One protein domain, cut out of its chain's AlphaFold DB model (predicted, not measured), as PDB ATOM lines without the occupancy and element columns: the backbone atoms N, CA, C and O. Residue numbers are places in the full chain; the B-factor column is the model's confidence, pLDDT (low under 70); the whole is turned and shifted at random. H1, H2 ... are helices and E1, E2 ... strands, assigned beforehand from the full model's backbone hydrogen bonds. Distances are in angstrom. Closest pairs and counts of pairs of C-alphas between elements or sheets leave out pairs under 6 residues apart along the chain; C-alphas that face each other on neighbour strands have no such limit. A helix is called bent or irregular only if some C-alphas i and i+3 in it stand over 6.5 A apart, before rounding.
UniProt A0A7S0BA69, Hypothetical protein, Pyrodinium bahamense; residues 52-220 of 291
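What this domain is: This is residues 52 to 220 of the 291 residues of the protein "Hypothetical protein" of Pyrodinium bahamense (UniProt A0A7S0BA69). What shape do these coordinates make? They make a long stalk in which helix arm H1a and helix H2 run side by side, with the small strand hairpin E1 and E2 at its far tip. At the stalk's other end is a head of two small three-stranded sheets, E3 E4 E5 and E6 E7 E8, with H3 packed on the second sheet and H4 near H3. What is it built of, and how large is it? The printed part has 169 residues with four named helices and eight named strands, in the order H1 E1 E2 H2 E3 E4 E5 E6 E7 E8 H3 H4; the class is mixed, helices and strands, and the three sheets are antiparallel, in the orders E1 E2, E3 E4 E5 and E6 E7 E8. The whole is extended, with a radius of gyration of the C-alphas of 24.4 A and spans of 83 by 30 by 24 A, a rod.

Where its parts are: Where does the first helix run? H1, residues 57 to 80, was assigned as one helix by its hydrogen bonds but is bent: C-alphas 70 and 73 are 6.9 A apart. Its arms are H1a, residues 57 to 70, 19.9 A long from C-alpha 57 at (106.988, -18.020, -13.098), and H1b, residues 73 to 80, 9.9 A long. What follows as far as the first sheet of three? E1 is residues 82 to 85, E2 residues 93 to 96, and H2 residues 102 to 120, 26.9 A long from C-alpha 102 at (110.261, -49.192, -1.680). E3 is residues 123 to 129, 17.3 A long, E4 residues 134 to 139, 15.6 A long, and E5 residues 143 to 147. And after that? E6 is residues 151 to 156, 14.5 A long, E7 residues 164 to 168 and E8 residues 175 to 177. H3, residues 183 to 196, is 19.9 A long, and H4, residues 210 to 220, is 14.8 A long and ends with C-alpha 220 at (112.473, 8.298, -30.699).

How they stand to each other: How do the arms of H1 stand to H2? H1a and H2 touch at a shallow tilt of 24 degrees, opposite ways, the closest C-alphas being those of Ala 66 and Leu 115, 5.2 A apart. H1b and H2 only just touch, with 3 pairs of C-alphas within 8 A, at a steep tilt of 54 degrees; the closest are those of Pro 73 and His 104, 6.1 A apart, and H2 does so with residues 104 to 108 alone. How are the strands joined? E1 and E2 form a hairpin, with N 82 and O 96 2.9 A apart. E3 E4 E5 is a meander, each strand the antiparallel neighbour of the one before, with N 127 and O 136 2.8 A apart and N 135 and O 146 2.8 A apart; E6 E7 E8 is another, with N 155 and O 165 3.0 A apart and N 166 and O 175 2.8 A apart. Residues 52 to 53 pair antiparallel with residues 125 to 126 of E3. Where are the last helices? H3 is on the sheet E6 E7 E8, in two layers, a helix on one face of a sheet; the closest C-alphas of H3 and E6 are those of Val 183 and Ala 156, 6.7 A apart. H3 and H4 are close but not clearly touching, about perpendicular at 77 degrees, the closest C-alphas being those of Arg 188 and Val 213, 7.4 A apart. What do the helix backbones show? Every O i to N i+4 pair is within hydrogen-bond range in H1a, H1b, H2 and H3, and 6 of 7 are in H4.

The domain as a whole: How far does it reach, and is it cut? The two C-alphas farthest apart are those of Pro 89 and Leu 218, at 84.6 A, and the printed part has no cut. Which link is long? The link from H3 to H4, with 13 residues between them, is long. Where is confidence low? The mean pLDDT of the printed part is 88.3, with residue 91 and residues 198 to 220 under 70.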
ATOM      1  N   TYR A  52     118.617  -6.274 -13.766       95.19
ATOM      2  CA  TYR A  52     117.219  -6.476 -14.103       95.19
ATOM      3  C   TYR A  52     116.603  -7.497 -13.145       95.19
ATOM      4  O   TYR A  52     117.025  -8.656 -13.065       95.19
ATOM      5  N   ALA A  53     115.544  -7.086 -12.445       95.75
ATOM      6  CA  ALA A  53     114.698  -8.020 -11.715       95.75
ATOM      7  C   ALA A  53     113.976  -8.957 -12.700       95.75
ATOM      8  O   ALA A  53     113.457  -8.515 -13.730       95.75
ATOM      9  N   VAL A  54     113.931 -10.250 -12.377       95.94
ATOM     10  CA  VAL A  54     113.326 -11.296 -13.215       95.94
ATOM     11  C   VAL A  54     112.124 -11.896 -12.491       95.94
ATOM     12  O   VAL A  54     112.156 -12.068 -11.275       95.94
ATOM     13  N   LEU A  55     111.065 -12.232 -13.232       96.19
ATOM     14  CA  LEU A  55     109.881 -12.925 -12.716       96.19
ATOM     15  C   LEU A  55     109.919 -14.417 -13.105       96.19
ATOM     16  O   LEU A  55     109.565 -14.770 -14.234       96.19
ATOM     17  N   PRO A  56     110.318 -15.324 -12.196       94.56
ATOM     18  CA  PRO A  56     110.586 -16.719 -12.530       94.56
ATOM     19  C   PRO A  56     109.332 -17.610 -12.459       94.56
ATOM     20  O   PRO A  56     109.300 -18.586 -11.713       94.56
ATOM     21  N   LEU A  57     108.275 -17.303 -13.223       94.31
ATOM     22  CA  LEU A  57     106.988 -18.020 -13.098       94.31
ATOM     23  C   LEU A  57     107.102 -19.533 -13.339       94.31
ATOM     24  O   LEU A  57     106.510 -20.312 -12.598       94.31
ATOM     25  N   PHE A  58     107.889 -19.955 -14.332       93.38
ATOM     26  CA  PHE A  58     108.108 -21.378 -14.603       93.38
ATOM     27  C   PHE A  58     108.841 -22.075 -13.458       93.38
ATOM     28  O   PHE A  58     108.481 -23.190 -13.094       93.38
ATOM     29  N   SER A  59     109.820 -21.410 -12.843       94.44
ATOM     30  CA  SER A  59     110.534 -21.958 -11.689       94.44
ATOM     31  C   SER A  59     109.637 -22.017 -10.455       94.44
ATOM     32  O   SER A  59     109.690 -23.000  -9.727       94.44
ATOM     33  N   ILE A  60     108.759 -21.026 -10.241       96.94
ATOM     34  CA  ILE A  60     107.743 -21.068  -9.174       96.94
ATOM     35  C   ILE A  60     106.817 -22.270  -9.376       96.94
ATOM     36  O   ILE A  60     106.599 -23.037  -8.437       96.94
ATOM     37  N   ALA A  61     106.310 -22.472 -10.596       96.75
ATOM     38  CA  ALA A  61     105.462 -23.617 -10.917       96.75
ATOM     39  C   ALA A  61     106.202 -24.950 -10.715       96.75
ATOM     40  O   ALA A  61     105.658 -25.857 -10.091       96.75
ATOM     41  N   ALA A  62     107.456 -25.050 -11.169       96.81
ATOM     42  CA  ALA A  62     108.282 -26.246 -11.011       96.81
ATOM     43  C   ALA A  62     108.563 -26.575  -9.537       96.81
ATOM     44  O   ALA A  62     108.377 -27.717  -9.123       96.81
ATOM     45  N   VAL A  63     108.950 -25.582  -8.729       98.06
ATOM     46  CA  VAL A  63     109.176 -25.751  -7.283       98.06
ATOM     47  C   VAL A  63     107.882 -26.150  -6.577       98.06
ATOM     48  O   VAL A  63     107.896 -27.054  -5.745       98.06
ATOM     49  N   THR A  64     106.755 -25.528  -6.933       98.12
ATOM     50  CA  THR A  64     105.447 -25.855  -6.347       98.12
ATOM     51  C   THR A  64     105.035 -27.286  -6.685       98.12
ATOM     52  O   THR A  64     104.682 -28.047  -5.788       98.12
ATOM     53  N   LEU A  65     105.129 -27.681  -7.958       98.00
ATOM     54  CA  LEU A  65     104.815 -29.037  -8.409       98.00
ATOM     55  C   LEU A  65     105.714 -30.069  -7.717       98.00
ATOM     56  O   LEU A  65     105.212 -31.047  -7.174       98.00
ATOM     57  N   ALA A  66     107.029 -29.840  -7.700       98.25
ATOM     58  CA  ALA A  66     107.973 -30.746  -7.056       98.25
ATOM     59  C   ALA A  66     107.707 -30.853  -5.546       98.25
ATOM     60  O   ALA A  66     107.697 -31.955  -5.004       98.25
ATOM     61  N   GLY A  67     107.407 -29.737  -4.874       98.19
ATOM     62  CA  GLY A  67     107.022 -29.725  -3.462       98.19
ATOM     63  C   GLY A  67     105.747 -30.529  -3.193       98.19
ATOM     64  O   GLY A  67     105.714 -31.333  -2.263       98.19
ATOM     65  N   LEU A  68     104.725 -30.387  -4.042       98.19
ATOM     66  CA  LEU A  68     103.499 -31.187  -3.950       98.19
ATOM     67  C   LEU A  68     103.773 -32.683  -4.150       98.19
ATOM     68  O   LEU A  68     103.230 -33.498  -3.410       98.19
ATOM     69  N   MET A  69     104.642 -33.051  -5.093       98.00
ATOM     70  CA  MET A  69     105.012 -34.452  -5.334       98.00
ATOM     71  C   MET A  69     105.821 -35.060  -4.181       98.00
ATOM     72  O   MET A  69     105.663 -36.239  -3.876       98.00
ATOM     73  N   VAL A  70     106.631 -34.265  -3.473       97.94
ATOM     74  CA  VAL A  70     107.286 -34.711  -2.229       97.94
ATOM     75  C   VAL A  70     106.259 -34.962  -1.119       97.94
ATOM     76  O   VAL A  70     106.400 -35.924  -0.367       97.94
ATOM     77  N   LEU A  71     105.212 -34.135  -1.021       97.69
ATOM     78  CA  LEU A  71     104.144 -34.291  -0.022       97.69
ATOM     79  C   LEU A  71     103.154 -35.418  -0.361       97.69
ATOM     80  O   LEU A  71     102.552 -36.005   0.539       97.69
ATOM     81  N   TYR A  72     103.004 -35.747  -1.641       96.25
ATOM     82  CA  TYR A  72     102.069 -36.750  -2.146       96.25
ATOM     83  C   TYR A  72     102.131 -38.125  -1.447       96.25
ATOM     84  O   TYR A  72     101.079 -38.594  -1.004       96.25
ATOM     85  N   PRO A  73     103.298 -38.783  -1.263       95.69
ATOM     86  CA  PRO A  73     103.357 -40.074  -0.572       95.69
ATOM     87  C   PRO A  73     102.892 -39.992   0.887       95.69
ATOM     88  O   PRO A  73     102.313 -40.950   1.391       95.69
ATOM     89  N   PHE A  74     103.074 -38.855   1.565       96.00
ATOM     90  CA  PHE A  74     102.558 -38.665   2.923       96.00
ATOM     91  C   PHE A  74     101.032 -38.586   2.927       96.00
ATOM     92  O   PHE A  74     100.383 -39.204   3.768       96.00
ATOM     93  N   TYR A  75     100.452 -37.865   1.966       96.31
ATOM     94  CA  TYR A  75      99.003 -37.820   1.801       96.31
ATOM     95  C   TYR A  75      98.426 -39.221   1.548       96.31
ATOM     96  O   TYR A  75      97.500 -39.642   2.244       96.31
ATOM     97  N   LEU A  76      99.021 -39.979   0.624       94.25
ATOM     98  CA  LEU A  76      98.602 -41.352   0.347       94.25
ATOM     99  C   LEU A  76      98.694 -42.254   1.585       94.25
ATOM    100  O   LEU A  76      97.724 -42.924   1.924       94.25
ATOM    101  N   LEU A  77      99.830 -42.251   2.284       94.06
ATOM    102  CA  LEU A  77     100.089 -43.196   3.375       94.06
ATOM    103  C   LEU A  77      99.309 -42.907   4.656       94.06
ATOM    104  O   LEU A  77      98.971 -43.849   5.376       94.06
ATOM    105  N   TYR A  78      99.059 -41.632   4.962       94.56
ATOM    106  CA  TYR A  78      98.454 -41.235   6.235       94.56
ATOM    107  C   TYR A  78      96.978 -40.853   6.133       94.56
ATOM    108  O   TYR A  78      96.272 -40.994   7.127       94.56
ATOM    109  N   TYR A  79      96.501 -40.395   4.969       94.25
ATOM    110  CA  TYR A  79      95.101 -39.986   4.802       94.25
ATOM    111  C   TYR A  79      94.286 -40.980   3.980       94.25
ATOM    112  O   TYR A  79      93.184 -41.332   4.386       94.25
ATOM    113  N   VAL A  80      94.805 -41.428   2.834       94.56
ATOM    114  CA  VAL A  80      94.063 -42.352   1.955       94.56
ATOM    115  C   VAL A  80      94.183 -43.794   2.451       94.56
ATOM    116  O   VAL A  80      93.203 -44.535   2.444       94.56
ATOM    117  N   GLY A  81      95.376 -44.171   2.914       90.81
ATOM    118  CA  GLY A  81      95.730 -45.553   3.206       90.81
ATOM    119  C   GLY A  81      95.898 -46.376   1.926       90.81
ATOM    120  O   GLY A  81      95.425 -46.019   0.847       90.81
ATOM    121  N   GLU A  82      96.594 -47.502   2.033       89.12
ATOM    122  CA  GLU A  82      96.733 -48.445   0.925       89.12
ATOM    123  C   GLU A  82      95.860 -49.667   1.166       89.12
ATOM    124  O   GLU A  82      95.984 -50.336   2.196       89.12
ATOM    125  N   SER A  83      95.004 -49.991   0.193       85.50
ATOM    126  CA  SER A  83      94.252 -51.242   0.210       85.50
ATOM    127  C   SER A  83      95.187 -52.403  -0.114       85.50
ATOM    128  O   SER A  83      95.710 -52.489  -1.232       85.50
ATOM    129  N   HIS A  84      95.370 -53.317   0.833       82.94
ATOM    130  CA  HIS A  84      96.059 -54.571   0.574       82.94
ATOM    131  C   HIS A  84      95.028 -55.665   0.322       82.94
ATOM    132  O   HIS A  84      94.141 -55.902   1.138       82.94
ATOM    133  N   LYS A  85      95.166 -56.378  -0.797       78.56
ATOM    134  CA  LYS A  85      94.485 -57.665  -0.939       78.56
ATOM    135  C   LYS A  85      95.238 -58.659  -0.065       78.56
ATOM    136  O   LYS A  85      96.417 -58.909  -0.329       78.56
ATOM    137  N   MET A  86      94.604 -59.162   0.989       75.19
ATOM    138  CA  MET A  86      95.122 -60.337   1.682       75.19
ATOM    139  C   MET A  86      94.911 -61.556   0.777       75.19
ATOM    140  O   MET A  86      93.865 -61.699   0.144       75.19
ATOM    141  N   LEU A  87      95.950 -62.384   0.646       78.50
ATOM    142  CA  LEU A  87      95.907 -63.609  -0.162       78.50
ATOM    143  C   LEU A  87      95.104 -64.728   0.522       78.50
ATOM    144  O   LEU A  87      94.707 -65.673  -0.157       78.50
ATOM    145  N   ASP A  88      94.828 -64.597   1.821       75.19
ATOM    146  CA  ASP A  88      94.114 -65.603   2.598       75.19
ATOM    147  C   ASP A  88      92.590 -65.366   2.580       75.19
ATOM    148  O   ASP A  88      92.131 -64.239   2.795       75.19
ATOM    149  N   PRO A  89      91.776 -66.408   2.322       76.06
ATOM    150  CA  PRO A  89      90.324 -66.327   2.421       76.06
ATOM    151  C   PRO A  89      89.854 -66.062   3.863       76.06
ATOM    152  O   PRO A  89      90.426 -66.622   4.799       76.06
ATOM    153  N   PRO A  90      88.752 -65.314   4.060       72.94
ATOM    154  CA  PRO A  90      87.936 -64.658   3.042       72.94
ATOM    155  C   PRO A  90      88.632 -63.375   2.572       72.94
ATOM    156  O   PRO A  90      89.108 -62.617   3.403       72.94
ATOM    157  N   PHE A  91      88.690 -63.135   1.258       67.75
ATOM    158  CA  PHE A  91      89.380 -61.995   0.637       67.75
ATOM    159  C   PHE A  91      88.870 -60.635   1.152       67.75
ATOM    160  O   PHE A  91      88.053 -59.975   0.507       67.75
ATOM    161  N   ALA A  92      89.342 -60.209   2.318       75.81
ATOM    162  CA  ALA A  92      89.091 -58.895   2.870       75.81
ATOM    163  C   ALA A  92      90.144 -57.934   2.304       75.81
ATOM    164  O   ALA A  92      91.350 -58.192   2.352       75.81
ATOM    165  N   CYS A  93      89.682 -56.839   1.702       80.25
ATOM    166  CA  CYS A  93      90.540 -55.701   1.408       80.25
ATOM    167  C   CYS A  93      90.673 -54.887   2.692       80.25
ATOM    168  O   CYS A  93      89.765 -54.124   3.020       80.25
ATOM    169  N   ASP A  94      91.798 -55.033   3.385       86.75
ATOM    170  CA  ASP A  94      92.112 -54.192   4.535       86.75
ATOM    171  C   ASP A  94      92.912 -52.970   4.086       86.75
ATOM    172  O   ASP A  94      93.888 -53.065   3.330       86.75
ATOM    173  N   THR A  95      92.490 -51.798   4.554       89.50
ATOM    174  CA  THR A  95      93.227 -50.550   4.363       89.50
ATOM    175  C   THR A  95      94.277 -50.425   5.455       89.50
ATOM    176  O   THR A  95      93.958 -50.266   6.633       89.50
ATOM    177  N   THR A  96      95.543 -50.472   5.056       88.94
ATOM    178  CA  THR A  96      96.679 -50.256   5.957       88.94
ATOM    179  C   THR A  96      97.187 -48.824   5.837       88.94
ATOM    180  O   THR A  96      97.320 -48.297   4.732       88.94
ATOM    181  N   TYR A  97      97.486 -48.196   6.973       92.94
ATOM    182  CA  TYR A  97      98.016 -46.833   7.048       92.94
ATOM    183  C   TYR A  97      99.470 -46.858   7.524       92.94
ATOM    184  O   TYR A  97      99.853 -47.705   8.332       92.94
ATOM    185  N   GLY A  98     100.291 -45.929   7.031       91.38
ATOM    186  CA  GLY A  98     101.669 -45.736   7.505       91.38
ATOM    187  C   GLY A  98     102.694 -46.799   7.077       91.38
ATOM    188  O   GLY A  98     103.830 -46.769   7.550       91.38
ATOM    189  N   VAL A  99     102.339 -47.723   6.178       93.19
ATOM    190  CA  VAL A  99     103.270 -48.747   5.676       93.19
ATOM    191  C   VAL A  99     104.093 -48.194   4.512       93.19
ATOM    192  O   VAL A  99     103.616 -48.052   3.388       93.19
ATOM    193  N   TRP A 100     105.367 -47.900   4.759       95.12
ATOM    194  CA  TRP A 100     106.281 -47.433   3.717       95.12
ATOM    195  C   TRP A 100     106.768 -48.593   2.843       95.12
ATOM    196  O   TRP A 100     107.318 -49.575   3.334       95.12
ATOM    197  N   ARG A 101     106.615 -48.454   1.521       91.81
ATOM    198  CA  ARG A 101     107.142 -49.385   0.518       91.81
ATOM    199  C   ARG A 101     108.327 -48.763  -0.202       91.81
ATOM    200  O   ARG A 101     108.460 -47.540  -0.265       91.81
ATOM    201  N   ILE A 102     109.127 -49.613  -0.843       94.12
ATOM    202  CA  ILE A 102     110.261 -49.192  -1.680       94.12
ATOM    203  C   ILE A 102     109.816 -48.169  -2.740       94.12
ATOM    204  O   ILE A 102     110.536 -47.208  -2.983       94.12
ATOM    205  N   ILE A 103     108.610 -48.326  -3.302       92.94
ATOM    206  CA  ILE A 103     108.035 -47.406  -4.299       92.94
ATOM    207  C   ILE A 103     107.848 -45.990  -3.722       92.94
ATOM    208  O   ILE A 103     108.142 -45.008  -4.396       92.94
ATOM    209  N   HIS A 104     107.412 -45.861  -2.465       94.56
ATOM    210  CA  HIS A 104     107.238 -44.555  -1.816       94.56
ATOM    211  C   HIS A 104     108.578 -43.887  -1.539       94.56
ATOM    212  O   HIS A 104     108.737 -42.693  -1.782       94.56
ATOM    213  N   VAL A 105     109.553 -44.665  -1.065       95.62
ATOM    214  CA  VAL A 105     110.894 -44.158  -0.757       95.62
ATOM    215  C   VAL A 105     111.617 -43.723  -2.033       95.62
ATOM    216  O   VAL A 105     112.208 -42.645  -2.054       95.62
ATOM    217  N   SER A 106     111.536 -44.503  -3.116       96.94
ATOM    218  CA  SER A 106     112.154 -44.136  -4.397       96.94
ATOM    219  C   SER A 106     111.491 -42.908  -5.024       96.94
ATOM    220  O   SER A 106     112.195 -42.027  -5.517       96.94
ATOM    221  N   HIS A 107     110.162 -42.800  -4.942       96.12
ATOM    222  CA  HIS A 107     109.420 -41.614  -5.375       96.12
ATOM    223  C   HIS A 107     109.836 -40.367  -4.584       96.12
ATOM    224  O   HIS A 107     110.156 -39.337  -5.178       96.12
ATOM    225  N   LEU A 108     109.897 -40.467  -3.253       97.12
ATOM    226  CA  LEU A 108     110.305 -39.364  -2.382       97.12
ATOM    227  C   LEU A 108     111.745 -38.933  -2.667       97.12
ATOM    228  O   LEU A 108     112.013 -37.735  -2.757       97.12
ATOM    229  N   MET A 109     112.661 -39.886  -2.861       97.88
ATOM    230  CA  MET A 109     114.054 -39.595  -3.202       97.88
ATOM    231  C   MET A 109     114.157 -38.869  -4.548       97.88
ATOM    232  O   MET A 109     114.809 -37.828  -4.628       97.88
ATOM    233  N   LEU A 110     113.479 -39.374  -5.585       97.69
ATOM    234  CA  LEU A 110     113.452 -38.752  -6.910       97.69
ATOM    235  C   LEU A 110     112.947 -37.307  -6.835       97.69
ATOM    236  O   LEU A 110     113.636 -36.391  -7.287       97.69
ATOM    237  N   TRP A 111     111.776 -37.086  -6.235       98.25
ATOM    238  CA  TRP A 111     111.182 -35.749  -6.182       98.25
ATOM    239  C   TRP A 111     111.923 -34.793  -5.253       98.25
ATOM    240  O   TRP A 111     111.952 -33.599  -5.534       98.25
ATOM    241  N   SER A 112     112.598 -35.292  -4.216       98.12
ATOM    242  CA  SER A 112     113.484 -34.465  -3.387       98.12
ATOM    243  C   SER A 112     114.694 -33.969  -4.178       98.12
ATOM    244  O   SER A 112     115.050 -32.796  -4.076       98.12
ATOM    245  N   VAL A 113     115.300 -34.825  -5.011       98.31
ATOM    246  CA  VAL A 113     116.399 -34.416  -5.904       98.31
ATOM    247  C   VAL A 113     115.904 -33.405  -6.941       98.31
ATOM    248  O   VAL A 113     116.544 -32.374  -7.137       98.31
ATOM    249  N   VAL A 114     114.747 -33.649  -7.564       98.00
ATOM    250  CA  VAL A 114     114.141 -32.707  -8.524       98.00
ATOM    251  C   VAL A 114     113.814 -31.368  -7.859       98.00
ATOM    252  O   VAL A 114     114.114 -30.321  -8.431       98.00
ATOM    253  N   LEU A 115     113.256 -31.375  -6.644       98.25
ATOM    254  CA  LEU A 115     112.963 -30.165  -5.875       98.25
ATOM    255  C   LEU A 115     114.244 -29.388  -5.557       98.25
ATOM    256  O   LEU A 115     114.288 -28.176  -5.762       98.25
ATOM    257  N   LEU A 116     115.297 -30.075  -5.108       98.25
ATOM    258  CA  LEU A 116     116.589 -29.452  -4.831       98.25
ATOM    259  C   LEU A 116     117.169 -28.796  -6.089       98.25
ATOM    260  O   LEU A 116     117.572 -27.635  -6.039       98.25
ATOM    261  N   LEU A 117     117.160 -29.498  -7.225       98.12
ATOM    262  CA  LEU A 117     117.609 -28.943  -8.502       98.12
ATOM    263  C   LEU A 117     116.753 -27.746  -8.936       98.12
ATOM    264  O   LEU A 117     117.302 -26.738  -9.374       98.12
ATOM    265  N   ALA A 118     115.430 -27.805  -8.764       97.44
ATOM    266  CA  ALA A 118     114.534 -26.692  -9.079       97.44
ATOM    267  C   ALA A 118     114.819 -25.449  -8.216       97.44
ATOM    268  O   ALA A 118     114.783 -24.328  -8.724       97.44
ATOM    269  N   VAL A 119     115.145 -25.640  -6.934       97.94
ATOM    270  CA  VAL A 119     115.534 -24.555  -6.020       97.94
ATOM    271  C   VAL A 119     116.902 -23.981  -6.390       97.94
ATOM    272  O   VAL A 119     117.052 -22.762  -6.428       97.94
ATOM    273  N   LEU A 120     117.892 -24.823  -6.704       97.88
ATOM    274  CA  LEU A 120     119.220 -24.367  -7.135       97.88
ATOM    275  C   LEU A 120     119.157 -23.599  -8.462       97.88
ATOM    276  O   LEU A 120     119.828 -22.579  -8.620       97.88
ATOM    277  N   CYS A 121     118.301 -24.043  -9.381       97.06
ATOM    278  CA  CYS A 121     118.041 -23.393 -10.663       97.06
ATOM    279  C   CYS A 121     116.989 -22.272 -10.575       97.06
ATOM    280  O   CYS A 121     116.447 -21.858 -11.602       97.06
ATOM    281  N   PHE A 122     116.664 -21.772  -9.379       97.00
ATOM    282  CA  PHE A 122     115.703 -20.684  -9.234       97.00
ATOM    283  C   PHE A 122     116.346 -19.340  -9.642       97.00
ATOM    284  O   PHE A 122     117.341 -18.939  -9.029       97.00
ATOM    285  N   PRO A 123     115.811 -18.618 -10.646       96.75
ATOM    286  CA  PRO A 123     116.350 -17.336 -11.091       96.75
ATOM    287  C   PRO A 123     116.188 -16.265 -10.017       96.75
ATOM    288  O   PRO A 123     115.108 -16.117  -9.442       96.75
ATOM    289  N   ARG A 124     117.239 -15.479  -9.781       96.25
ATOM    290  CA  ARG A 124     117.204 -14.331  -8.865       96.25
ATOM    291  C   ARG A 124     117.115 -13.019  -9.633       96.25
ATOM    292  O   ARG A 124     116.216 -12.224  -9.379       96.25
ATOM    293  N   ARG A 125     118.056 -12.789 -10.547       96.56
ATOM    294  CA  ARG A 125     118.179 -11.542 -11.309       96.56
ATOM    295  C   ARG A 125     119.090 -11.735 -12.516       96.56
ATOM    296  O   ARG A 125     119.871 -12.683 -12.559       96.56
ATOM    297  N   LEU A 126     118.968 -10.837 -13.481       97.12
ATOM    298  CA  LEU A 126     119.850 -10.756 -14.638       97.12
ATOM    299  C   LEU A 126     120.713  -9.509 -14.464       97.12
ATOM    300  O   LEU A 126     120.213  -8.395 -14.564       97.12
ATOM    301  N   GLU A 127     121.986  -9.698 -14.157       96.31
ATOM    302  CA  GLU A 127     122.964  -8.620 -14.073       96.31
ATOM    303  C   GLU A 127     123.594  -8.368 -15.442       96.31
ATOM    304  O   GLU A 127     123.700  -9.266 -16.284       96.31
ATOM    305  N   ARG A 128     123.981  -7.123 -15.677       95.19
ATOM    306  CA  ARG A 128     124.620  -6.666 -16.899       95.19
ATOM    307  C   ARG A 128     125.978  -6.098 -16.530       95.19
ATOM    308  O   ARG A 128     126.042  -5.037 -15.925       95.19
ATOM    309  N   ASP A 129     127.040  -6.786 -16.926       94.38
ATOM    310  CA  ASP A 129     128.407  -6.333 -16.710       94.38
ATOM    311  C   ASP A 129     128.934  -5.698 -18.004       94.38
ATOM    312  O   ASP A 129     129.250  -6.382 -18.982       94.38
ATOM    313  N   ILE A 130     128.959  -4.363 -18.030       91.19
ATOM    314  CA  ILE A 130     129.415  -3.587 -19.190       91.19
ATOM    315  C   ILE A 130     130.936  -3.690 -19.342       91.19
ATOM    316  O   ILE A 130     131.426  -3.720 -20.470       91.19
ATOM    317  N   GLU A 131     131.679  -3.777 -18.235       90.25
ATOM    318  CA  GLU A 131     133.144  -3.836 -18.250       90.25
ATOM    319  C   GLU A 131     133.635  -5.151 -18.858       90.25
ATOM    320  O   GLU A 131     134.580  -5.164 -19.649       90.25
ATOM    321  N   GLN A 132     132.960  -6.255 -18.528       91.19
ATOM    322  CA  GLN A 132     133.271  -7.581 -19.067       91.19
ATOM    323  C   GLN A 132     132.541  -7.886 -20.381       91.19
ATOM    324  O   GLN A 132     132.886  -8.853 -21.063       91.19
ATOM    325  N   GLY A 133     131.553  -7.075 -20.758       92.81
ATOM    326  CA  GLY A 133     130.773  -7.284 -21.971       92.81
ATOM    327  C   GLY A 133     129.916  -8.551 -21.912       92.81
ATOM    328  O   GLY A 133     129.846  -9.300 -22.891       92.81
ATOM    329  N   GLU A 134     129.285  -8.828 -20.771       95.69
ATOM    330  CA  GLU A 134     128.481 -10.036 -20.574       95.69
ATOM    331  C   GLU A 134     127.207  -9.802 -19.754       95.69
ATOM    332  O   GLU A 134     127.108  -8.904 -18.918       95.69
ATOM    333  N   TYR A 135     126.208 -10.655 -19.983       97.00
ATOM    334  CA  TYR A 135     125.092 -10.816 -19.057       97.00
ATOM    335  C   TYR A 135     125.412 -11.910 -18.043       97.00
ATOM    336  O   TYR A 135     125.840 -13.010 -18.401       97.00
ATOM    337  N   LEU A 136     125.126 -11.631 -16.779       97.00
ATOM    338  CA  LEU A 136     125.230 -12.564 -15.669       97.00
ATOM    339  C   LEU A 136     123.825 -12.981 -15.240       97.00
ATOM    340  O   LEU A 136     123.102 -12.251 -14.562       97.00
ATOM    341  N   TYR A 137     123.413 -14.179 -15.642       97.38
ATOM    342  CA  TYR A 137     122.147 -14.745 -15.198       97.38
ATOM    343  C   TYR A 137     122.340 -15.435 -13.849       97.38
ATOM    344  O   TYR A 137     122.847 -16.555 -13.775       97.38
ATOM    345  N   VAL A 138     121.972 -14.740 -12.774       97.31
ATOM    346  CA  VAL A 138     122.196 -15.185 -11.396       97.31
ATOM    347  C   VAL A 138     121.044 -16.088 -10.958       97.31
ATOM    348  O   VAL A 138     119.900 -15.639 -10.814       97.31
ATOM    349  N   LEU A 139     121.347 -17.361 -10.710       97.31
ATOM    350  CA  LEU A 139     120.451 -18.322 -10.068       97.31
ATOM    351  C   LEU A 139     120.849 -18.500  -8.596       97.31
ATOM    352  O   LEU A 139     121.853 -17.960  -8.135       97.31
ATOM    353  N   VAL A 140     120.053 -19.242  -7.827       96.88
ATOM    354  CA  VAL A 140     120.348 -19.503  -6.406       96.88
ATOM    355  C   VAL A 140     121.646 -20.291  -6.220       96.88
ATOM    356  O   VAL A 140     122.416 -19.971  -5.318       96.88
ATOM    357  N   GLY A 141     121.884 -21.324  -7.032       96.38
ATOM    358  CA  GLY A 141     123.045 -22.205  -6.875       96.38
ATOM    359  C   GLY A 141     124.294 -21.767  -7.641       96.38
ATOM    360  O   GLY A 141     125.402 -22.120  -7.253       96.38
ATOM    361  N   PHE A 142     124.127 -21.038  -8.742       97.00
ATOM    362  CA  PHE A 142     125.214 -20.663  -9.646       97.00
ATOM    363  C   PHE A 142     124.804 -19.481 -10.530       97.00
ATOM    364  O   PHE A 142     123.635 -19.106 -10.576       97.00
ATOM    365  N   ALA A 143     125.764 -18.905 -11.250       96.75
ATOM    366  CA  ALA A 143     125.516 -17.875 -12.253       96.75
ATOM    367  C   ALA A 143     125.934 -18.379 -13.638       96.75
ATOM    368  O   ALA A 143     126.969 -19.034 -13.780       96.75
ATOM    369  N   ILE A 144     125.129 -18.076 -14.655       96.94
ATOM    370  CA  ILE A 144     125.436 -18.381 -16.054       96.94
ATOM    371  C   ILE A 144     125.918 -17.097 -16.725       96.94
ATOM    372  O   ILE A 144     125.200 -16.099 -16.742       96.94
ATOM    373  N   ARG A 145     127.126 -17.138 -17.288       97.19
ATOM    374  CA  ARG A 145     127.732 -16.023 -18.025       97.19
ATOM    375  C   ARG A 145     127.336 -16.102 -19.498       97.19
ATOM    376  O   ARG A 145     127.466 -17.162 -20.115       97.19
ATOM    377  N   ILE A 146     126.857 -14.999 -20.060       96.75
ATOM    378  CA  ILE A 146     126.400 -14.901 -21.451       96.75
ATOM    379  C   ILE A 146     127.117 -13.716 -22.108       96.75
ATOM    380  O   ILE A 146     126.630 -12.585 -22.037       96.75
ATOM    381  N   PRO A 147     128.273 -13.965 -22.742       95.69
ATOM    382  CA  PRO A 147     129.043 -12.928 -23.419       95.69
ATOM    383  C   PRO A 147     128.253 -12.279 -24.559       95.69
ATOM    384  O   PRO A 147     127.580 -12.983 -25.321       95.69
ATOM    385  N   PHE A 148     128.340 -10.955 -24.703       94.19
ATOM    386  CA  PHE A 148     127.596 -10.202 -25.722       94.19
ATOM    387  C   PHE A 148     127.960 -10.617 -27.152       94.19
ATOM    388  O   PHE A 148     127.090 -10.662 -28.020       94.19
ATOM    389  N   ASP A 149     129.212 -11.007 -27.397       93.38
ATOM    390  CA  ASP A 149     129.698 -11.487 -28.698       93.38
ATOM    391  C   ASP A 149     129.062 -12.820 -29.127       93.38
ATOM    392  O   ASP A 149     129.031 -13.143 -30.323       93.38
ATOM    393  N   ARG A 150     128.551 -13.597 -28.164       94.56
ATOM    394  CA  ARG A 150     127.938 -14.918 -28.373       94.56
ATOM    395  C   ARG A 150     126.425 -14.873 -28.509       94.56
ATOM    396  O   ARG A 150     125.836 -15.901 -28.845       94.56
ATOM    397  N   ILE A 151     125.806 -13.720 -28.272       95.06
ATOM    398  CA  ILE A 151     124.366 -13.531 -28.431       95.06
ATOM    399  C   ILE A 151     124.063 -13.414 -29.923       95.06
ATOM    400  O   ILE A 151     124.528 -12.500 -30.598       95.06
ATOM    401  N   VAL A 152     123.303 -14.376 -30.434       94.12
ATOM    402  CA  VAL A 152     122.879 -14.423 -31.837       94.12
ATOM    403  C   VAL A 152     121.615 -13.594 -32.024       94.12
ATOM    404  O   VAL A 152     121.530 -12.791 -32.946       94.12
ATOM    405  N   GLU A 153     120.641 -13.779 -31.134       94.06
ATOM    406  CA  GLU A 153     119.330 -13.144 -31.227       94.06
ATOM    407  C   GLU A 153     118.737 -12.952 -29.828       94.06
ATOM    408  O   GLU A 153     118.844 -13.833 -28.964       94.06
ATOM    409  N   VAL A 154     118.083 -11.809 -29.626       96.12
ATOM    410  CA  VAL A 154     117.236 -11.538 -28.463       96.12
ATOM    411  C   VAL A 154     115.858 -11.144 -28.972       96.12
ATOM    412  O   VAL A 154     115.696 -10.090 -29.587       96.12
ATOM    413  N   ARG A 155     114.859 -12.000 -28.739       96.06
ATOM    414  CA  ARG A 155     113.522 -11.847 -29.328       96.06
ATOM    415  C   ARG A 155     112.408 -11.945 -28.293       96.06
ATOM    416  O   ARG A 155     112.457 -12.763 -27.375       96.06
ATOM    417  N   ALA A 156     111.366 -11.135 -28.472       96.75
ATOM    418  CA  ALA A 156     110.109 -11.276 -27.745       96.75
ATOM    419  C   ALA A 156     109.359 -12.540 -28.191       96.75
ATOM    420  O   ALA A 156     109.093 -12.735 -29.380       96.75
ATOM    421  N   MET A 157     108.969 -13.387 -27.242       95.19
ATOM    422  CA  MET A 157     108.197 -14.589 -27.552       95.19
ATOM    423  C   MET A 157     106.722 -14.257 -27.802       95.19
ATOM    424  O   MET A 157     106.017 -13.793 -26.909       95.19
ATOM    425  N   ALA A 158     106.221 -14.567 -29.002       93.75
ATOM    426  CA  ALA A 158     104.830 -14.286 -29.378       93.75
ATOM    427  C   ALA A 158     103.804 -15.104 -28.567       93.75
ATOM    428  O   ALA A 158     102.744 -14.598 -28.206       93.75
ATOM    429  N   TRP A 159     104.127 -16.362 -28.249       95.00
ATOM    430  CA  TRP A 159     103.251 -17.272 -27.498       95.00
ATOM    431  C   TRP A 159     103.360 -17.102 -25.975       95.00
ATOM    432  O   TRP A 159     102.447 -17.484 -25.247       95.00
ATOM    433  N   LEU A 160     104.441 -16.485 -25.485       94.00
ATOM    434  CA  LEU A 160     104.679 -16.213 -24.067       94.00
ATOM    435  C   LEU A 160     104.809 -14.710 -23.831       94.00
ATOM    436  O   LEU A 160     105.905 -14.152 -23.790       94.00
ATOM    437  N   ARG A 161     103.664 -14.054 -23.623       93.75
ATOM    438  CA  ARG A 161     103.619 -12.614 -23.340       93.75
ATOM    439  C   ARG A 161     104.506 -12.264 -22.145       93.75
ATOM    440  O   ARG A 161     104.370 -12.834 -21.062       93.75
ATOM    441  N   GLY A 162     105.392 -11.292 -22.343       94.69
ATOM    442  CA  GLY A 162     106.315 -10.826 -21.311       94.69
ATOM    443  C   GLY A 162     107.653 -11.575 -21.254       94.69
ATOM    444  O   GLY A 162     108.502 -11.184 -20.459       94.69
ATOM    445  N   TYR A 163     107.864 -12.613 -22.068       97.12
ATOM    446  CA  TYR A 163     109.132 -13.343 -22.102       97.12
ATOM    447  C   TYR A 163     110.032 -12.899 -23.251       97.12
ATOM    448  O   TYR A 163     109.588 -12.674 -24.378       97.12
ATOM    449  N   VAL A 164     111.321 -12.854 -22.943       97.25
ATOM    450  CA  VAL A 164     112.421 -12.645 -23.875       97.25
ATOM    451  C   VAL A 164     113.179 -13.960 -24.021       97.25
ATOM    452  O   VAL A 164     113.528 -14.598 -23.023       97.25
ATOM    453  N   GLN A 165     113.410 -14.368 -25.262       97.00
ATOM    454  CA  GLN A 165     114.262 -15.489 -25.626       97.00
ATOM    455  C   GLN A 165     115.664 -14.973 -25.946       97.00
ATOM    456  O   GLN A 165     115.826 -14.144 -26.838       97.00
ATOM    457  N   PHE A 166     116.663 -15.506 -25.251       96.38
ATOM    458  CA  PHE A 166     118.072 -15.340 -25.583       96.38
ATOM    459  C   PHE A 166     118.568 -16.579 -26.311       96.38
ATOM    460  O   PHE A 166     118.599 -17.676 -25.745       96.38
ATOM    461  N   THR A 167     119.006 -16.384 -27.547       96.62
ATOM    462  CA  THR A 167     119.695 -17.408 -28.326       96.62
ATOM    463  C   THR A 167     121.172 -17.042 -28.367       96.62
ATOM    464  O   THR A 167     121.551 -16.026 -28.950       96.62
ATOM    465  N   ALA A 168     122.014 -17.854 -27.729       96.19
ATOM    466  CA  ALA A 168     123.456 -17.645 -27.674       96.19
ATOM    467  C   ALA A 168     124.198 -18.922 -28.064       96.19
ATOM    468  O   ALA A 168     123.794 -20.015 -27.679       96.19
ATOM    469  N   THR A 169     125.320 -18.797 -28.776       95.69
ATOM    470  CA  THR A 169     126.106 -19.967 -29.210       95.69
ATOM    471  C   THR A 169     126.776 -20.702 -28.049       95.69
ATOM    472  O   THR A 169     127.203 -21.840 -28.207       95.69
ATOM    473  N   SER A 170     126.939 -20.036 -26.901       94.00
ATOM    474  CA  SER A 170     127.535 -20.620 -25.695       94.00
ATOM    475  C   SER A 170     126.570 -21.513 -24.914       94.00
ATOM    476  O   SER A 170     127.019 -22.277 -24.062       94.00
ATOM    477  N   LEU A 171     125.263 -21.423 -25.178       94.25
ATOM    478  CA  LEU A 171     124.241 -22.166 -24.452       94.25
ATOM    479  C   LEU A 171     123.656 -23.272 -25.339       94.25
ATOM    480  O   LEU A 171     123.276 -23.000 -26.476       94.25
ATOM    481  N   PRO A 172     123.523 -24.511 -24.831       94.62
ATOM    482  CA  PRO A 172     122.909 -25.602 -25.592       94.62
ATOM    483  C   PRO A 172     121.399 -25.411 -25.801       94.62
ATOM    484  O   PRO A 172     120.817 -26.032 -26.686       94.62
ATOM    485  N   PHE A 173     120.762 -24.559 -24.993       94.94
ATOM    486  CA  PHE A 173     119.330 -24.286 -25.038       94.94
ATOM    487  C   PHE A 173     119.077 -22.777 -24.955       94.94
ATOM    488  O   PHE A 173     119.827 -22.079 -24.263       94.94
ATOM    489  N   PRO A 174     118.022 -22.262 -25.613       95.62
ATOM    490  CA  PRO A 174     117.645 -20.861 -25.492       95.62
ATOM    491  C   PRO A 174     117.217 -20.538 -24.057       95.62
ATOM    492  O   PRO A 174     116.477 -21.298 -23.426       95.62
ATOM    493  N   LEU A 175     117.673 -19.396 -23.543       96.00
ATOM    494  CA  LEU A 175     117.327 -18.936 -22.203       96.00
ATOM    495  C   LEU A 175     116.076 -18.054 -22.255       96.00
ATOM    496  O   LEU A 175     116.008 -17.101 -23.028       96.00
ATOM    497  N   PHE A 176     115.102 -18.342 -21.393       96.50
ATOM    498  CA  PHE A 176     113.863 -17.575 -21.284       96.50
ATOM    499  C   PHE A 176     113.864 -16.719 -20.027       96.50
ATOM    500  O   PHE A 176     113.945 -17.240 -18.913       96.50
ATOM    501  N   VAL A 177     113.721 -15.408 -20.200       96.94
ATOM    502  CA  VAL A 177     113.721 -14.445 -19.097       96.94
ATOM    503  C   VAL A 177     112.491 -13.557 -19.203       96.94
ATOM    504  O   VAL A 177     112.160 -13.067 -20.277       96.94
ATOM    505  N   ARG A 178     111.810 -13.332 -18.078       97.06
ATOM    506  CA  ARG A 178     110.727 -12.349 -17.972       97.06
ATOM    507  C   ARG A 178     111.221 -11.141 -17.171       97.06
ATOM    508  O   ARG A 178     111.170 -11.194 -15.939       97.06
ATOM    509  N   PRO A 179     111.734 -10.088 -17.827       96.62
ATOM    510  CA  PRO A 179     112.199  -8.894 -17.132       96.62
ATOM    511  C   PRO A 179     111.019  -8.155 -16.487       96.62
ATOM    512  O   PRO A 179     109.958  -8.004 -17.093       96.62
ATOM    513  N   HIS A 180     111.203  -7.664 -15.261       95.56
ATOM    514  CA  HIS A 180     110.179  -6.894 -14.545       95.56
ATOM    515  C   HIS A 180     109.901  -5.530 -15.201       95.56
ATOM    516  O   HIS A 180     108.785  -5.029 -15.133       95.56
ATOM    517  N   VAL A 181     110.906  -4.948 -15.868       94.81
ATOM    518  CA  VAL A 181     110.805  -3.663 -16.592       94.81
ATOM    519  C   VAL A 181     109.872  -3.764 -17.813       94.81
ATOM    520  O   VAL A 181     109.391  -2.756 -18.318       94.81
ATOM    521  N   GLY A 182     109.561  -4.986 -18.256       95.44
ATOM    522  CA  GLY A 182     108.795  -5.251 -19.468       95.44
ATOM    523  C   GLY A 182     109.698  -5.589 -20.653       95.44
ATOM    524  O   GLY A 182     110.881  -5.253 -20.682       95.44
ATOM    525  N   VAL A 183     109.131  -6.301 -21.628       96.00
ATOM    526  CA  VAL A 183     109.869  -6.824 -22.790       96.00
ATOM    527  C   VAL A 183     110.348  -5.703 -23.698       96.00
ATOM    528  O   VAL A 183     111.512  -5.696 -24.074       96.00
ATOM    529  N   ASP A 184     109.485  -4.737 -24.008       96.00
ATOM    530  CA  ASP A 184     109.807  -3.690 -24.984       96.00
ATOM    531  C   ASP A 184     110.886  -2.738 -24.462       96.00
ATOM    532  O   ASP A 184     111.804  -2.374 -25.193       96.00
ATOM    533  N   ALA A 185     110.811  -2.382 -23.175       94.38
ATOM    534  CA  ALA A 185     111.840  -1.593 -22.506       94.38
ATOM    535  C   ALA A 185     113.175  -2.348 -22.475       94.38
ATOM    536  O   ALA A 185     114.200  -1.801 -22.866       94.38
ATOM    537  N   PHE A 186     113.145  -3.635 -22.112       95.56
ATOM    538  CA  PHE A 186     114.338  -4.473 -22.107       95.56
ATOM    539  C   PHE A 186     114.984  -4.589 -23.499       95.56
ATOM    540  O   PHE A 186     116.197  -4.447 -23.632       95.56
ATOM    541  N   LEU A 187     114.189  -4.828 -24.547       95.50
ATOM    542  CA  LEU A 187     114.688  -4.931 -25.922       95.50
ATOM    543  C   LEU A 187     115.262  -3.606 -26.423       95.50
ATOM    544  O   LEU A 187     116.297  -3.604 -27.091       95.50
ATOM    545  N   ARG A 188     114.633  -2.479 -26.071       94.81
ATOM    546  CA  ARG A 188     115.150  -1.144 -26.384       94.81
ATOM    547  C   ARG A 188     116.512  -0.922 -25.731       94.81
ATOM    548  O   ARG A 188     117.460  -0.592 -26.443       94.81
ATOM    549  N   ASP A 189     116.630  -1.185 -24.434       93.88
ATOM    550  CA  ASP A 189     117.884  -1.037 -23.685       93.88
ATOM    551  C   ASP A 189     118.983  -1.953 -24.242       93.88
ATOM    552  O   ASP A 189     120.130  -1.533 -24.413       93.88
ATOM    553  N   HIS A 190     118.625  -3.191 -24.591       93.31
ATOM    554  CA  HIS A 190     119.531  -4.142 -25.225       93.31
ATOM    555  C   HIS A 190     120.019  -3.652 -26.596       93.31
ATOM    556  O   HIS A 190     121.216  -3.696 -26.873       93.31
ATOM    557  N   SER A 191     119.113  -3.156 -27.445       91.75
ATOM    558  CA  SER A 191     119.454  -2.651 -28.782       91.75
ATOM    559  C   SER A 191     120.343  -1.403 -28.729       91.75
ATOM    560  O   SER A 191     121.324  -1.318 -29.466       91.75
ATOM    561  N   ALA A 192     120.063  -0.480 -27.802       91.38
ATOM    562  CA  ALA A 192     120.872   0.714 -27.583       91.38
ATOM    563  C   ALA A 192     122.286   0.342 -27.122       91.38
ATOM    564  O   ALA A 192     123.271   0.873 -27.629       91.38
ATOM    565  N   LEU A 193     122.396  -0.634 -26.219       89.56
ATOM    566  CA  LEU A 193     123.681  -1.147 -25.761       89.56
ATOM    567  C   LEU A 193     124.479  -1.814 -26.886       89.56
ATOM    568  O   LEU A 193     125.673  -1.550 -27.017       89.56
ATOM    569  N   MET A 194     123.836  -2.637 -27.717       88.94
ATOM    570  CA  MET A 194     124.514  -3.276 -28.851       88.94
ATOM    571  C   MET A 194     124.999  -2.250 -29.881       88.94
ATOM    572  O   MET A 194     126.080  -2.426 -30.444       88.94
ATOM    573  N   ALA A 195     124.258  -1.153 -30.070       87.88
ATOM    574  CA  ALA A 195     124.693  -0.029 -30.896       87.88
ATOM    575  C   ALA A 195     125.891   0.719 -30.278       87.88
ATOM    576  O   ALA A 195     126.860   1.008 -30.980       87.88
ATOM    577  N   CYS A 196     125.869   0.990 -28.967       86.25
ATOM    578  CA  CYS A 196     126.962   1.675 -28.264       86.25
ATOM    579  C   CYS A 196     128.265   0.874 -28.247       86.25
ATOM    580  O   CYS A 196     129.342   1.455 -28.364       86.25
ATOM    581  N   LEU A 197     128.180  -0.450 -28.121       82.88
ATOM    582  CA  LEU A 197     129.356  -1.319 -28.108       82.88
ATOM    583  C   LEU A 197     130.051  -1.408 -29.471       82.88
ATOM    584  O   LEU A 197     131.101  -2.042 -29.568       82.88
ATOM    585  N   GLY A 198     129.483  -0.800 -30.524       69.44
ATOM    586  CA  GLY A 198     130.081  -0.781 -31.858       69.44
ATOM    587  C   GLY A 198     130.366  -2.184 -32.385       69.44
ATOM    588  O   GLY A 198     131.256  -2.355 -33.218       69.44
ATOM    589  N   SER A 199     129.656  -3.191 -31.860       60.31
ATOM    590  CA  SER A 199     129.835  -4.583 -32.238       60.31
ATOM    591  C   SER A 199     129.603  -4.647 -33.736       60.31
ATOM    592  O   SER A 199     128.494  -4.404 -34.201       60.31
ATOM    593  N   SER A 200     130.653  -4.937 -34.503       54.97
ATOM    594  CA  SER A 200     130.598  -5.024 -35.965       54.97
ATOM    595  C   SER A 200     129.494  -5.972 -36.454       54.97
ATOM    596  O   SER A 200     128.982  -5.803 -37.554       54.97
ATOM    597  N   LYS A 201     129.039  -6.900 -35.600       53.59
ATOM    598  CA  LYS A 201     127.872  -7.765 -35.833       53.59
ATOM    599  C   LYS A 201     126.526  -7.037 -35.905       53.59
ATOM    600  O   LYS A 201     125.603  -7.580 -36.500       53.59
ATOM    601  N   ALA A 202     126.385  -5.846 -35.325       54.38
ATOM    602  CA  ALA A 202     125.165  -5.048 -35.448       54.38
ATOM    603  C   ALA A 202     124.908  -4.617 -36.906       54.38
ATOM    604  O   ALA A 202     123.759  -4.400 -37.275       54.38
ATOM    605  N   ALA A 203     125.956  -4.546 -37.739       54.75
ATOM    606  CA  ALA A 203     125.840  -4.201 -39.155       54.75
ATOM    607  C   ALA A 203     125.466  -5.399 -40.055       54.75
ATOM    608  O   ALA A 203     124.827  -5.196 -41.083       54.75
ATOM    609  N   ASP A 204     125.793  -6.636 -39.658       55.56
ATOM    610  CA  ASP A 204     125.694  -7.831 -40.521       55.56
ATOM    611  C   ASP A 204     124.455  -8.716 -40.251       55.56
ATOM    612  O   ASP A 204     124.444  -9.906 -40.571       55.56
ATOM    613  N   GLY A 205     123.376  -8.154 -39.696       54.44
ATOM    614  CA  GLY A 205     122.094  -8.865 -39.570       54.44
ATOM    615  C   GLY A 205     121.794  -9.428 -38.181       54.44
ATOM    616  O   GLY A 205     121.225 -10.513 -38.053       54.44
ATOM    617  N   TYR A 206     122.144  -8.687 -37.127       51.31
ATOM    618  CA  TYR A 206     121.634  -8.950 -35.783       51.31
ATOM    619  C   TYR A 206     120.091  -8.940 -35.803       51.31
ATOM    620  O   TYR A 206     119.471  -7.905 -36.041       51.31
ATOM    621  N   GLY A 207     119.478 -10.110 -35.589       48.78
ATOM    622  CA  GLY A 207     118.055 -10.413 -35.797       48.78
ATOM    623  C   GLY A 207     117.082  -9.778 -34.801       48.78
ATOM    624  O   GLY A 207     116.122 -10.425 -34.378       48.78
ATOM    625  N   ALA A 208     117.285  -8.515 -34.427       53.47
ATOM    626  CA  ALA A 208     116.241  -7.707 -33.814       53.47
ATOM    627  C   ALA A 208     115.146  -7.481 -34.867       53.47
ATOM    628  O   ALA A 208     115.155  -6.486 -35.581       53.47
ATOM    629  N   THR A 209     114.253  -8.464 -35.024       49.44
ATOM    630  CA  THR A 209     113.164  -8.431 -36.008       49.44
ATOM    631  C   THR A 209     112.475  -7.064 -35.994       49.44
ATOM    632  O   THR A 209     111.892  -6.625 -35.002       49.44
ATOM    633  N   GLU A 210     112.608  -6.384 -37.130       47.69
ATOM    634  CA  GLU A 210     112.464  -4.940 -37.325       47.69
ATOM    635  C   GLU A 210     111.054  -4.392 -37.059       47.69
ATOM    636  O   GLU A 210     110.873  -3.180 -36.990       47.69
ATOM    637  N   ALA A 211     110.057  -5.253 -36.836       50.44
ATOM    638  CA  ALA A 211     108.673  -4.834 -36.627       50.44
ATOM    639  C   ALA A 211     108.464  -4.004 -35.344       50.44
ATOM    640  O   ALA A 211     107.569  -3.172 -35.316       50.44
ATOM    641  N   GLY A 212     109.278  -4.198 -34.297       47.00
ATOM    642  CA  GLY A 212     109.166  -3.421 -33.049       47.00
ATOM    643  C   GLY A 212     110.209  -2.310 -32.895       47.00
ATOM    644  O   GLY A 212     109.960  -1.302 -32.235       47.00
ATOM    645  N   VAL A 213     111.388  -2.477 -33.502       51.28
ATOM    646  CA  VAL A 213     112.514  -1.546 -33.327       51.28
ATOM    647  C   VAL A 213     112.460  -0.405 -34.340       51.28
ATOM    648  O   VAL A 213     112.752   0.725 -33.962       51.28
ATOM    649  N   ALA A 214     112.014  -0.643 -35.581       52.22
ATOM    650  CA  ALA A 214     111.868   0.430 -36.566       52.22
ATOM    651  C   ALA A 214     110.833   1.473 -36.113       52.22
ATOM    652  O   ALA A 214     111.081   2.669 -36.225       52.22
ATOM    653  N   GLU A 215     109.722   1.040 -35.510       51.22
ATOM    654  CA  GLU A 215     108.701   1.943 -34.968       51.22
ATOM    655  C   GLU A 215     109.198   2.691 -33.718       51.22
ATOM    656  O   GLU A 215     108.986   3.896 -33.589       51.22
ATOM    657  N   ALA A 216     109.944   2.024 -32.828       51.56
ATOM    658  CA  ALA A 216     110.510   2.657 -31.633       51.56
ATOM    659  C   ALA A 216     111.643   3.650 -31.951       51.56
ATOM    660  O   ALA A 216     111.735   4.695 -31.306       51.56
ATOM    661  N   VAL A 217     112.489   3.354 -32.942       57.12
ATOM    662  CA  VAL A 217     113.557   4.255 -33.406       57.12
ATOM    663  C   VAL A 217     112.964   5.433 -34.181       57.12
ATOM    664  O   VAL A 217     113.399   6.565 -33.970       57.12
ATOM    665  N   LEU A 218     111.926   5.217 -34.998       53.25
ATOM    666  CA  LEU A 218     111.205   6.303 -35.671       53.25
ATOM    667  C   LEU A 218     110.484   7.211 -34.656       53.25
ATOM    668  O   LEU A 218     110.564   8.431 -34.765       53.25
ATOM    669  N   ALA A 219     109.856   6.641 -33.623       54.22
ATOM    670  CA  ALA A 219     109.206   7.398 -32.550       54.22
ATOM    671  C   ALA A 219     110.205   8.158 -31.654       54.22
ATOM    672  O   ALA A 219     109.901   9.256 -31.193       54.22
ATOM    673  N   ALA A 220     111.405   7.612 -31.429       53.41
ATOM    674  CA  ALA A 220     112.473   8.298 -30.699       53.41
ATOM    675  C   ALA A 220     113.136   9.413 -31.532       53.41
ATOM    676  O   ALA A 220     113.522  10.443 -30.978       53.41
TER     677      ALA A 220